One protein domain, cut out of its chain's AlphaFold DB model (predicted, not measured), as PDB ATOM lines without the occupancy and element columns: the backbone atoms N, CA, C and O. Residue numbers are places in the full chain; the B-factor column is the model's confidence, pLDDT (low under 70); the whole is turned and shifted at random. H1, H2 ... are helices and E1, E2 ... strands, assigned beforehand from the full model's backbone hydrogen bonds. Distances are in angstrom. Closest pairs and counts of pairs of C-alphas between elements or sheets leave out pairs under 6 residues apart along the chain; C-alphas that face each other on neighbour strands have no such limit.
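What this domain is: This is residues 6 to 72 and 137 to 159 of the 165 residues of an uncharacterized protein of termite gut metagenome (UniProt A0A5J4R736). With little regular structure, this is a mostly loop-built body in which one long helix, H2, packs on the edge strand E2 of a small parallel ribbon, E1 and E2, and short H3 packs on residues 27 to 31 of H2. The 90 printed residues hold E1, H1, H2, E2, H3 in that order, mixed in class, with 33 residues in named elements. It is compact, radius of gyration of the C-alphas 13.4 A, spanning 42 by 28 by 23 A.

How they stand to each other: E1, residues 6 to 8, and E2, residues 47 to 50, are parallel neighbours; N 8 and O 49, 2.9 A apart, are within hydrogen-bond range. With H1, residues 15 to 19, and H2, residues 27 to 42, between them, they make a strand-helix-strand unit, two parallel strands joined through helices, its crossover right-handed. The closest C-alphas of H2 and E2 are those of Arg 41 and Leu 48, 6.0 A. H2 touches H3, residues 154 to 158, closest at the C-alphas of Asn 27 and Arg 157, 5.0 A. H1 and H2 are apart. Every O i to N i+4 pair is within hydrogen-bond range in H2 and H3; H1 has 0 of 1, but 2 of 2 O i to N i+3 pairs.

Where its parts are: E1 begins at C-alpha 6, (-0.401, 34.884, 47.109). H2 is 23.0 A long from first to last C-alpha. H3 ends at C-alpha 158, (12.581, 46.615, 34.499).

The domain as a whole: Residues 73 to 136 are not printed; C-alphas 72 and 137 are 12.3 A apart. No printed residue is under 70 in pLDDT.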
ATOM      1  N   TRP A   6      -1.241  35.652  48.013       95.12
ATOM      2  CA  TRP A   6      -0.401  34.884  47.109       95.12
ATOM      3  C   TRP A   6       0.929  35.603  46.915       95.12
ATOM      4  O   TRP A   6       0.979  36.815  46.711       95.12
ATOM      5  N   ARG A   7       2.028  34.855  47.029       95.31
ATOM      6  CA  ARG A   7       3.383  35.372  46.859       95.31
ATOM      7  C   ARG A   7       4.045  34.702  45.665       95.31
ATOM      8  O   ARG A   7       4.125  33.477  45.621       95.31
ATOM      9  N   ILE A   8       4.523  35.508  44.723       95.06
ATOM     10  CA  ILE A   8       5.202  35.054  43.508       95.06
ATOM     11  C   ILE A   8       6.700  35.318  43.630       95.06
ATOM     12  O   ILE A   8       7.126  36.400  44.037       95.06
ATOM     13  N   PHE A   9       7.491  34.332  43.222       92.62
ATOM     14  CA  PHE A   9       8.934  34.436  43.039       92.62
ATOM     15  C   PHE A   9       9.271  34.018  41.612       92.62
ATOM     16  O   PHE A   9       8.669  33.084  41.085       92.62
ATOM     17  N   THR A  10      10.230  34.697  40.991       93.00
ATOM     18  CA  THR A  10      10.793  34.257  39.710       93.00
ATOM     19  C   THR A  10      12.061  33.468  39.962       93.00
ATOM     20  O   THR A  10      12.836  33.816  40.854       93.00
ATOM     21  N   LEU A  11      12.286  32.441  39.151       91.00
ATOM     22  CA  LEU A  11      13.517  31.669  39.205       91.00
ATOM     23  C   LEU A  11      14.725  32.561  38.874       91.00
ATOM     24  O   LEU A  11      14.619  33.546  38.141       91.00
ATOM     25  N   PHE A  12      15.857  32.224  39.483       86.88
ATOM     26  CA  PHE A  12      17.165  32.820  39.239       86.88
ATOM     27  C   PHE A  12      18.191  31.691  39.065       86.88
ATOM     28  O   PHE A  12      18.001  30.618  39.642       86.88
ATOM     29  N   PRO A  13      19.282  31.897  38.300       87.69
ATOM     30  CA  PRO A  13      20.178  30.819  37.885       87.69
ATOM     31  C   PRO A  13      21.148  30.435  39.015       87.69
ATOM     32  O   PRO A  13      22.328  30.783  39.003       87.69
ATOM     33  N   VAL A  14      20.634  29.750  40.037       87.44
ATOM     34  CA  VAL A  14      21.395  29.208  41.172       87.44
ATOM     35  C   VAL A  14      20.958  27.771  41.450       87.44
ATOM     36  O   VAL A  14      19.795  27.410  41.277       87.44
ATOM     37  N   GLY A  15      21.903  26.943  41.902       86.81
ATOM     38  CA  GLY A  15      21.659  25.521  42.118       86.81
ATOM     39  C   GLY A  15      21.259  24.843  40.810       86.81
ATOM     40  O   GLY A  15      21.800  25.167  39.756       86.81
ATOM     41  N   ARG A  16      20.265  23.950  40.868       89.81
ATOM     42  CA  ARG A  16      19.773  23.215  39.689       89.81
ATOM     43  C   ARG A  16      19.186  24.112  38.597       89.81
ATOM     44  O   ARG A  16      19.176  23.712  37.445       89.81
ATOM     45  N   ALA A  17      18.728  25.324  38.921       90.75
ATOM     46  CA  ALA A  17      18.162  26.233  37.920       90.75
ATOM     47  C   ALA A  17      19.190  26.697  36.869       90.75
ATOM     48  O   ALA A  17      18.802  27.196  35.822       90.75
ATOM     49  N   ILE A  18      20.494  26.520  37.124       90.50
ATOM     50  CA  ILE A  18      21.556  26.790  36.142       90.50
ATOM     51  C   ILE A  18      21.447  25.850  34.929       90.50
ATOM     52  O   ILE A  18      21.785  26.252  33.821       90.50
ATOM     53  N   GLU A  19      20.960  24.624  35.133       94.88
ATOM     54  CA  GLU A  19      20.822  23.606  34.084       94.88
ATOM     55  C   GLU A  19      19.618  23.863  33.160       94.88
ATOM     56  O   GLU A  19      19.523  23.233  32.110       94.88
ATOM     57  N   TYR A  20      18.739  24.807  33.522       95.44
ATOM     58  CA  TYR A  20      17.486  25.109  32.817       95.44
ATOM     59  C   TYR A  20      17.356  26.614  32.521       95.44
ATOM     60  O   TYR A  20      16.527  27.308  33.126       95.44
ATOM     61  N   PRO A  21      18.202  27.169  31.634       91.00
ATOM     62  CA  PRO A  21      18.197  28.596  31.312       91.00
ATOM     63  C   PRO A  21      16.854  29.095  30.755       91.00
ATOM     64  O   PRO A  21      16.533  30.268  30.922       91.00
ATOM     65  N   GLU A  22      16.047  28.225  30.150       93.25
ATOM     66  CA  GLU A  22      14.704  28.518  29.639       93.25
ATOM     67  C   GLU A  22      13.698  28.919  30.728       93.25
ATOM     68  O   GLU A  22      12.678  29.534  30.427       93.25
ATOM     69  N   PHE A  23      13.972  28.613  32.001       92.62
ATOM     70  CA  PHE A  23      13.131  29.050  33.120       92.62
ATOM     71  C   PHE A  23      13.443  30.475  33.591       92.62
ATOM     72  O   PHE A  23      12.697  31.044  34.397       92.62
ATOM     73  N   GLN A  24      14.536  31.066  33.111       92.31
ATOM     74  CA  GLN A  24      14.848  32.458  33.378       92.31
ATOM     75  C   GLN A  24      14.017  33.347  32.453       92.31
ATOM     76  O   GLN A  24      14.266  33.412  31.254       92.31
ATOM     77  N   LEU A  25      13.079  34.095  33.036       94.75
ATOM     78  CA  LEU A  25      12.261  35.039  32.274       94.75
ATOM     79  C   LEU A  25      13.122  36.055  31.506       94.75
ATOM     80  O   LEU A  25      14.138  36.542  32.022       94.75
ATOM     81  N   THR A  26      12.662  36.473  30.332       94.38
ATOM     82  CA  THR A  26      13.194  37.656  29.642       94.38
ATOM     83  C   THR A  26      12.916  38.934  30.449       94.38
ATOM     84  O   THR A  26      12.280  38.908  31.511       94.38
ATOM     85  N   ASN A  27      13.424  40.084  30.004       95.19
ATOM     86  CA  ASN A  27      13.128  41.360  30.667       95.19
ATOM     87  C   ASN A  27      11.660  41.760  30.469       95.19
ATOM     88  O   ASN A  27      11.020  42.285  31.384       95.19
ATOM     89  N   GLU A  28      11.120  41.455  29.293       95.25
ATOM     90  CA  GLU A  28       9.741  41.696  28.893       95.25
ATOM     91  C   GLU A  28       8.792  40.842  29.733       95.25
ATOM     92  O   GLU A  28       7.862  41.373  30.340       95.25
ATOM     93  N   GLU A  29       9.069  39.543  29.858       95.94
ATOM     94  CA  GLU A  29       8.291  38.626  30.696       95.94
ATOM     95  C   GLU A  29       8.371  39.011  32.173       95.94
ATOM     96  O   GLU A  29       7.353  39.059  32.862       95.94
ATOM     97  N   PHE A  30       9.566  39.347  32.665       96.31
ATOM     98  CA  PHE A  30       9.753  39.791  34.044       96.31
ATOM     99  C   PHE A  30       8.951  41.059  34.356       96.31
ATOM    100  O   PHE A  30       8.286  41.143  35.390       96.31
ATOM    101  N   THR A  31       8.963  42.030  33.441       95.75
ATOM    102  CA  THR A  31       8.147  43.247  33.545       95.75
ATOM    103  C   THR A  31       6.655  42.922  33.450       95.75
ATOM    104  O   THR A  31       5.860  43.483  34.204       95.75
ATOM    105  N   GLY A  32       6.273  41.967  32.600       96.56
ATOM    106  CA  GLY A  32       4.911  41.446  32.500       96.56
ATOM    107  C   GLY A  32       4.401  40.858  33.818       96.56
ATOM    108  O   GLY A  32       3.271  41.141  34.208       96.56
ATOM    109  N   VAL A  33       5.243  40.130  34.564       97.12
ATOM    110  CA  VAL A  33       4.897  39.639  35.912       97.12
ATOM    111  C   VAL A  33       4.623  40.802  36.869       97.12
ATOM    112  O   VAL A  33       3.657  40.747  37.628       97.12
ATOM    113  N   MET A  34       5.423  41.873  36.833       97.38
ATOM    114  CA  MET A  34       5.178  43.054  37.673       97.38
ATOM    115  C   MET A  34       3.838  43.716  37.334       97.38
ATOM    116  O   MET A  34       3.073  44.055  38.238       97.38
ATOM    117  N   GLU A  35       3.528  43.861  36.044       96.69
ATOM    118  CA  GLU A  35       2.263  44.448  35.598       96.69
ATOM    119  C   GLU A  35       1.063  43.580  35.984       96.69
ATOM    120  O   GLU A  35       0.067  44.098  36.489       96.69
ATOM    121  N   PHE A  36       1.183  42.259  35.831       97.06
ATOM    122  CA  PHE A  36       0.173  41.305  36.277       97.06
ATOM    123  C   PHE A  36      -0.118  41.469  37.771       97.06
ATOM    124  O   PHE A  36      -1.268  41.681  38.153       97.06
ATOM    125  N   ILE A  37       0.921  41.473  38.616       97.25
ATOM    126  CA  ILE A  37       0.761  41.641  40.067       97.25
ATOM    127  C   ILE A  37       0.076  42.971  40.388       97.25
ATOM    128  O   ILE A  37      -0.864  43.012  41.188       97.25
ATOM    129  N   ARG A  38       0.526  44.060  39.755       95.94
ATOM    130  CA  ARG A  38      -0.051  45.392  39.939       95.94
ATOM    131  C   ARG A  38      -1.535  45.412  39.589       95.94
ATOM    132  O   ARG A  38      -2.328  45.971  40.345       95.94
ATOM    133  N   GLN A  39      -1.916  44.820  38.460       95.94
ATOM    134  CA  GLN A  39      -3.300  44.798  38.006       95.94
ATOM    135  C   GLN A  39      -4.180  43.942  38.925       95.94
ATOM    136  O   GLN A  39      -5.222  44.421  39.364       95.94
ATOM    137  N   THR A  40      -3.729  42.748  39.318       95.62
ATOM    138  CA  THR A  40      -4.465  41.888  40.259       95.62
ATOM    139  C   THR A  40      -4.689  42.574  41.607       95.62
ATOM    140  O   THR A  40      -5.781  42.509  42.166       95.62
ATOM    141  N   ARG A  41      -3.697  43.302  42.135       94.69
ATOM    142  CA  ARG A  41      -3.852  44.048  43.398       94.69
ATOM    143  C   ARG A  41      -4.928  45.138  43.312       94.69
ATOM    144  O   ARG A  41      -5.609  45.391  44.307       94.69
ATOM    145  N   LYS A  42      -5.133  45.760  42.141       93.94
ATOM    146  CA  LYS A  42      -6.189  46.775  41.939       93.94
ATOM    147  C   LYS A  42      -7.599  46.198  42.038       93.94
ATOM    148  O   LYS A  42      -8.509  46.933  42.408       93.94
ATOM    149  N   GLU A  43      -7.779  44.911  41.757       93.19
ATOM    150  CA  GLU A  43      -9.075  44.229  41.873       93.19
ATOM    151  C   GLU A  43      -9.513  44.046  43.333       93.19
ATOM    152  O   GLU A  43     -10.688  43.802  43.594       93.19
ATOM    153  N   ARG A  44      -8.587  44.182  44.298       90.06
ATOM    154  CA  ARG A  44      -8.836  44.080  45.752       90.06
ATOM    155  C   ARG A  44      -9.472  42.756  46.198       90.06
ATOM    156  O   ARG A  44      -9.963  42.655  47.319       90.06
ATOM    157  N   CYS A  45      -9.433  41.736  45.346       89.56
ATOM    158  CA  CYS A  45      -9.938  40.395  45.628       89.56
ATOM    159  C   CYS A  45      -8.895  39.519  46.345       89.56
ATOM    160  O   CYS A  45      -9.255  38.621  47.104       89.56
ATOM    161  N   MET A  46      -7.604  39.799  46.132       91.75
ATOM    162  CA  MET A  46      -6.473  39.048  46.673       91.75
ATOM    163  C   MET A  46      -5.249  39.953  46.836       91.75
ATOM    164  O   MET A  46      -4.948  40.790  45.983       91.75
ATOM    165  N   GLN A  47      -4.493  39.741  47.909       93.19
ATOM    166  CA  GLN A  47      -3.186  40.347  48.108       93.19
ATOM    167  C   GLN A  47      -2.123  39.509  47.395       93.19
ATOM    168  O   GLN A  47      -1.514  38.601  47.965       93.19
ATOM    169  N   LEU A  48      -1.920  39.812  46.115       96.19
ATOM    170  CA  LEU A  48      -0.788  39.297  45.357       96.19
ATOM    171  C   LEU A  48       0.464  40.125  45.685       96.19
ATOM    172  O   LEU A  48       0.387  41.351  45.778       96.19
ATOM    173  N   SER A  49       1.605  39.473  45.902       96.69
ATOM    174  CA  SER A  49       2.873  40.137  46.222       96.69
ATOM    175  C   SER A  49       4.043  39.478  45.508       96.69
ATOM    176  O   SER A  49       4.181  38.255  45.517       96.69
ATOM    177  N   TYR A  50       4.952  40.287  44.975       96.75
ATOM    178  CA  TYR A  50       6.259  39.808  44.545       96.75
ATOM    179  C   TYR A  50       7.172  39.523  45.747       96.75
ATOM    180  O   TYR A  50       7.037  40.125  46.818       96.75
ATOM    181  N   GLY A  51       8.101  38.587  45.563       93.44
ATOM    182  CA  GLY A  51       9.093  38.160  46.540       93.44
ATOM    183  C   GLY A  51      10.110  39.230  46.954       93.44
ATOM    184  O   GLY A  51      10.096  40.378  46.511       93.44
ATOM    185  N   CYS A  52      11.035  38.836  47.830       90.06
ATOM    186  CA  CYS A  52      12.077  39.706  48.394       90.06
ATOM    187  C   CYS A  52      13.401  39.603  47.617       90.06
ATOM    188  O   CYS A  52      14.473  39.672  48.207       90.06
ATOM    189  N   GLU A  53      13.329  39.408  46.301       91.88
ATOM    190  CA  GLU A  53      14.501  39.076  45.481       91.88
ATOM    191  C   GLU A  53      15.393  40.294  45.209       91.88
ATOM    192  O   GLU A  53      16.618  40.245  45.326       91.88
ATOM    193  N   GLY A  54      14.791  41.434  44.880       94.88
ATOM    194  CA  GLY A  54      15.541  42.647  44.585       94.88
ATOM    195  C   GLY A  54      14.672  43.886  44.487       94.88
ATOM    196  O   GLY A  54      13.447  43.822  44.621       94.88
ATOM    197  N   PHE A  55      15.339  45.012  44.260       96.00
ATOM    198  CA  PHE A  55      14.738  46.325  44.062       96.00
ATOM    199  C   PHE A  55      14.141  46.465  42.659       96.00
ATOM    200  O   PHE A  55      14.794  46.146  41.662       96.00
ATOM    201  N   LEU A  56      12.908  46.964  42.600       95.88
ATOM    202  CA  LEU A  56      12.043  46.994  41.418       95.88
ATOM    203  C   LEU A  56      11.762  48.415  40.906       95.88
ATOM    204  O   LEU A  56      10.966  48.606  39.986       95.88
ATOM    205  N   GLY A  57      12.415  49.431  41.477       93.75
ATOM    206  CA  GLY A  57      12.273  50.812  41.027       93.75
ATOM    207  C   GLY A  57      10.841  51.323  41.169       93.75
ATOM    208  O   GLY A  57      10.289  51.333  42.262       93.75
ATOM    209  N   ARG A  58      10.231  51.738  40.053       91.75
ATOM    210  CA  ARG A  58       8.871  52.310  40.041       91.75
ATOM    211  C   ARG A  58       7.778  51.356  40.533       91.75
ATOM    212  O   ARG A  58       6.703  51.823  40.872       91.75
ATOM    213  N   HIS A  59       8.042  50.049  40.537       94.75
ATOM    214  CA  HIS A  59       7.070  49.047  40.972       94.75
ATOM    215  C   HIS A  59       7.090  48.804  42.493       94.75
ATOM    216  O   HIS A  59       6.237  48.075  42.998       94.75
ATOM    217  N   GLU A  60       8.028  49.398  43.244       95.00
ATOM    218  CA  GLU A  60       7.974  49.371  44.715       95.00
ATOM    219  C   GLU A  60       6.663  49.991  45.217       95.00
ATOM    220  O   GLU A  60       6.202  50.998  44.683       95.00
ATOM    221  N   GLY A  61       6.033  49.372  46.217       93.38
ATOM    222  CA  GLY A  61       4.695  49.748  46.693       93.38
ATOM    223  C   GLY A  61       3.533  49.332  45.773       93.38
ATOM    224  O   GLY A  61       2.416  49.132  46.248       93.38
ATOM    225  N   GLU A  62       3.771  49.139  44.473       94.88
ATOM    226  CA  GLU A  62       2.737  48.678  43.538       94.88
ATOM    227  C   GLU A  62       2.587  47.157  43.534       94.88
ATOM    228  O   GLU A  62       1.465  46.661  43.472       94.88
ATOM    229  N   VAL A  63       3.701  46.415  43.600       96.69
ATOM    230  CA  VAL A  63       3.713  44.943  43.453       96.69
ATOM    231  C   VAL A  63       4.017  44.188  44.744       96.69
ATOM    232  O   VAL A  63       4.017  42.959  44.770       96.69
ATOM    233  N   ARG A  64       4.292  44.913  45.826       95.38
ATOM    234  CA  ARG A  64       4.449  44.408  47.191       95.38
ATOM    235  C   ARG A  64       4.228  45.551  48.171       95.38
ATOM    236  O   ARG A  64       4.316  46.712  47.783       95.38
ATOM    237  N   GLU A  65       3.988  45.214  49.432       91.38
ATOM    238  CA  GLU A  65       3.955  46.220  50.492       91.38
ATOM    239  C   GLU A  65       5.366  46.733  50.791       91.38
ATOM    240  O   GLU A  65       6.294  45.947  50.998       91.38
ATOM    241  N   GLY A  66       5.508  48.057  50.843       89.81
ATOM    242  CA  GLY A  66       6.765  48.719  51.168       89.81
ATOM    243  C   GLY A  66       7.832  48.640  50.073       89.81
ATOM    244  O   GLY A  66       7.584  48.267  48.924       89.81
ATOM    245  N   PHE A  67       9.037  49.048  50.461       92.38
ATOM    246  CA  PHE A  67      10.221  49.042  49.611       92.38
ATOM    247  C   PHE A  67      11.047  47.780  49.837       92.38
ATOM    248  O   PHE A  67      11.012  47.170  50.908       92.38
ATOM    249  N   PHE A  68      11.841  47.420  48.833       94.69
ATOM    250  CA  PHE A  68      12.855  46.388  48.963       94.69
ATOM    251  C   PHE A  68      13.735  46.581  50.206       94.69
ATOM    252  O   PHE A  68      14.346  47.630  50.389       94.69
ATOM    253  N   SER A  69      13.901  45.506  50.971       92.06
ATOM    254  CA  SER A  69      15.025  45.323  51.882       92.06
ATOM    255  C   SER A  69      15.381  43.843  51.923       92.06
ATOM    256  O   SER A  69      14.501  42.985  52.039       92.06
ATOM    257  N   CYS A  70      16.672  43.524  51.840       94.25
ATOM    258  CA  CYS A  70      17.137  42.214  52.271       94.25
ATOM    259  C   CYS A  70      17.219  42.244  53.801       94.25
ATOM    260  O   CYS A  70      17.914  43.087  54.355       94.25
ATOM    261  N   ASN A  71      16.526  41.348  54.498       94.62
ATOM    262  CA  ASN A  71      16.525  41.317  55.970       94.62
ATOM    263  C   ASN A  71      17.455  40.244  56.553       94.62
ATOM    264  O   ASN A  71      17.542  40.086  57.773       94.62
ATOM    265  N   ALA A  72      18.153  39.522  55.674       96.19
ATOM    266  CA  ALA A  72      19.095  38.485  56.041       96.19
ATOM    267  C   ALA A  72      20.213  39.075  56.907       96.19
ATOM    268  O   ALA A  72      20.914  39.996  56.485       96.19
ATOM    269  N   GLU A 137      21.121  48.221  48.146       94.56
ATOM    270  CA  GLU A 137      22.377  47.790  48.768       94.56
ATOM    271  C   GLU A 137      22.986  46.556  48.090       94.56
ATOM    272  O   GLU A 137      23.687  45.754  48.695       94.56
ATOM    273  N   GLY A 138      22.714  46.401  46.790       94.25
ATOM    274  CA  GLY A 138      23.157  45.256  46.015       94.25
ATOM    275  C   GLY A 138      22.186  44.067  45.938       94.25
ATOM    276  O   GLY A 138      22.666  42.977  45.627       94.25
ATOM    277  N   ASN A 139      20.874  44.279  46.118       95.31
ATOM    278  CA  ASN A 139      19.786  43.282  46.020       95.31
ATOM    279  C   ASN A 139      19.866  42.151  47.063       95.31
ATOM    280  O   ASN A 139      20.654  42.206  48.003       95.31
ATOM    281  N   GLY A 140      18.993  41.142  46.929       94.12
ATOM    282  CA  GLY A 140      18.980  39.961  47.780       94.12
ATOM    283  C   GLY A 140      20.339  39.270  47.787       94.12
ATOM    284  O   GLY A 140      20.954  39.038  46.748       94.12
ATOM    285  N   MET A 141      20.817  38.946  48.979       92.56
ATOM    286  CA  MET A 141      22.161  38.416  49.182       92.56
ATOM    287  C   MET A 141      22.376  37.029  48.577       92.56
ATOM    288  O   MET A 141      23.478  36.696  48.151       92.56
ATOM    289  N   HIS A 142      21.307  36.243  48.456       92.00
ATOM    290  CA  HIS A 142      21.322  34.961  47.757       92.00
ATOM    291  C   HIS A 142      21.586  35.092  46.246       92.00
ATOM    292  O   HIS A 142      21.920  34.106  45.596       92.00
ATOM    293  N   LEU A 143      21.506  36.304  45.678       93.12
ATOM    294  CA  LEU A 143      21.828  36.592  44.274       93.12
ATOM    295  C   LEU A 143      23.319  36.871  44.039       93.12
ATOM    296  O   LEU A 143      23.695  37.377  42.976       93.12
ATOM    297  N   ARG A 144      24.174  36.586  45.023       91.00
ATOM    298  CA  ARG A 144      25.629  36.671  44.887       91.00
ATOM    299  C   ARG A 144      26.208  35.328  44.468       91.00
ATOM    300  O   ARG A 144      25.784  34.277  44.951       91.00
ATOM    301  N   ASN A 145      27.145  35.354  43.525       89.44
ATOM    302  CA  ASN A 145      27.930  34.176  43.164       89.44
ATOM    303  C   ASN A 145      29.079  33.954  44.168       89.44
ATOM    304  O   ASN A 145      29.250  34.720  45.114       89.44
ATOM    305  N   GLU A 146      29.883  32.915  43.951       86.44
ATOM    306  CA  GLU A 146      31.016  32.562  44.823       86.44
ATOM    307  C   GLU A 146      32.091  33.656  44.911       86.44
ATOM    308  O   GLU A 146      32.791  33.753  45.912       86.44
ATOM    309  N   LYS A 147      32.190  34.515  43.888       87.94
ATOM    310  CA  LYS A 147      33.108  35.663  43.852       87.94
ATOM    311  C   LYS A 147      32.530  36.913  44.532       87.94
ATOM    312  O   LYS A 147      33.187  37.947  44.554       87.94
ATOM    313  N   GLY A 148      31.296  36.848  45.039       88.06
ATOM    314  CA  GLY A 148      30.573  37.992  45.601       88.06
ATOM    315  C   GLY A 148      29.945  38.924  44.554       88.06
ATOM    316  O   GLY A 148      29.335  39.941  44.905       88.06
ATOM    317  N   ASP A 149      30.036  38.585  43.265       91.50
ATOM    318  CA  ASP A 149      29.447  39.383  42.193       91.50
ATOM    319  C   ASP A 149      27.923  39.160  42.132       91.50
ATOM    320  O   ASP A 149      27.417  38.051  42.324       91.50
ATOM    321  N   LEU A 150      27.176  40.233  41.856       93.75
ATOM    322  CA  LEU A 150      25.725  40.182  41.661       93.75
ATOM    323  C   LEU A 150      25.386  39.495  40.333       93.75
ATOM    324  O   LEU A 150      25.753  40.023  39.282       93.75
ATOM    325  N   LEU A 151      24.630  38.392  40.385       93.06
ATOM    326  CA  LEU A 151      24.234  37.604  39.210       93.06
ATOM    327  C   LEU A 151      23.459  38.440  38.187       93.06
ATOM    328  O   LEU A 151      23.806  38.469  37.011       93.06
ATOM    329  N   PHE A 152      22.434  39.165  38.636       93.38
ATOM    330  CA  PHE A 152      21.714  40.132  37.812       93.38
ATOM    331  C   PHE A 152      21.050  41.212  38.666       93.38
ATOM    332  O   PHE A 152      20.819  41.062  39.868       93.38
ATOM    333  N   CYS A 153      20.723  42.336  38.031       95.19
ATOM    334  CA  CYS A 153      20.075  43.461  38.690       95.19
ATOM    335  C   CYS A 153      18.595  43.535  38.302       95.19
ATOM    336  O   CYS A 153      18.279  43.890  37.172       95.19
ATOM    337  N   HIS A 154      17.700  43.265  39.258       95.62
ATOM    338  CA  HIS A 154      16.246  43.389  39.088       95.62
ATOM    339  C   HIS A 154      15.831  44.749  38.514       95.62
ATOM    340  O   HIS A 154      15.087  44.811  37.541       95.62
ATOM    341  N   TYR A 155      16.399  45.835  39.044       95.44
ATOM    342  CA  TYR A 155      16.120  47.182  38.555       95.44
ATOM    343  C   TYR A 155      16.480  47.359  37.074       95.44
ATOM    344  O   TYR A 155      15.694  47.920  36.321       95.44
ATOM    345  N   LYS A 156      17.622  46.820  36.621       94.62
ATOM    346  CA  LYS A 156      18.013  46.883  35.202       94.62
ATOM    347  C   LYS A 156      17.103  46.060  34.290       94.62
ATOM    348  O   LYS A 156      16.973  46.426  33.133       94.62
ATOM    349  N   ARG A 157      16.476  44.989  34.795       93.69
ATOM    350  CA  ARG A 157      15.529  44.161  34.023       93.69
ATOM    351  C   ARG A 157      14.189  44.857  33.767       93.69
ATOM    352  O   ARG A 157      13.490  44.476  32.843       93.69
ATOM    353  N   ILE A 158      13.834  45.840  34.597       92.44
ATOM    354  CA  ILE A 158      12.581  46.615  34.499       92.44
ATOM    355  C   ILE A 158      12.776  47.911  33.707       92.44
ATOM    356  O   ILE A 158      11.813  48.482  33.187       92.44
ATOM    357  N   LEU A 159      14.008  48.425  33.654       85.75
ATOM    358  CA  LEU A 159      14.294  49.598  32.845       85.75
ATOM    359  C   LEU A 159      13.993  49.270  31.378       85.75
ATOM    360  O   LEU A 159      14.424  48.220  30.903       85.75
TER     361      LEU A 159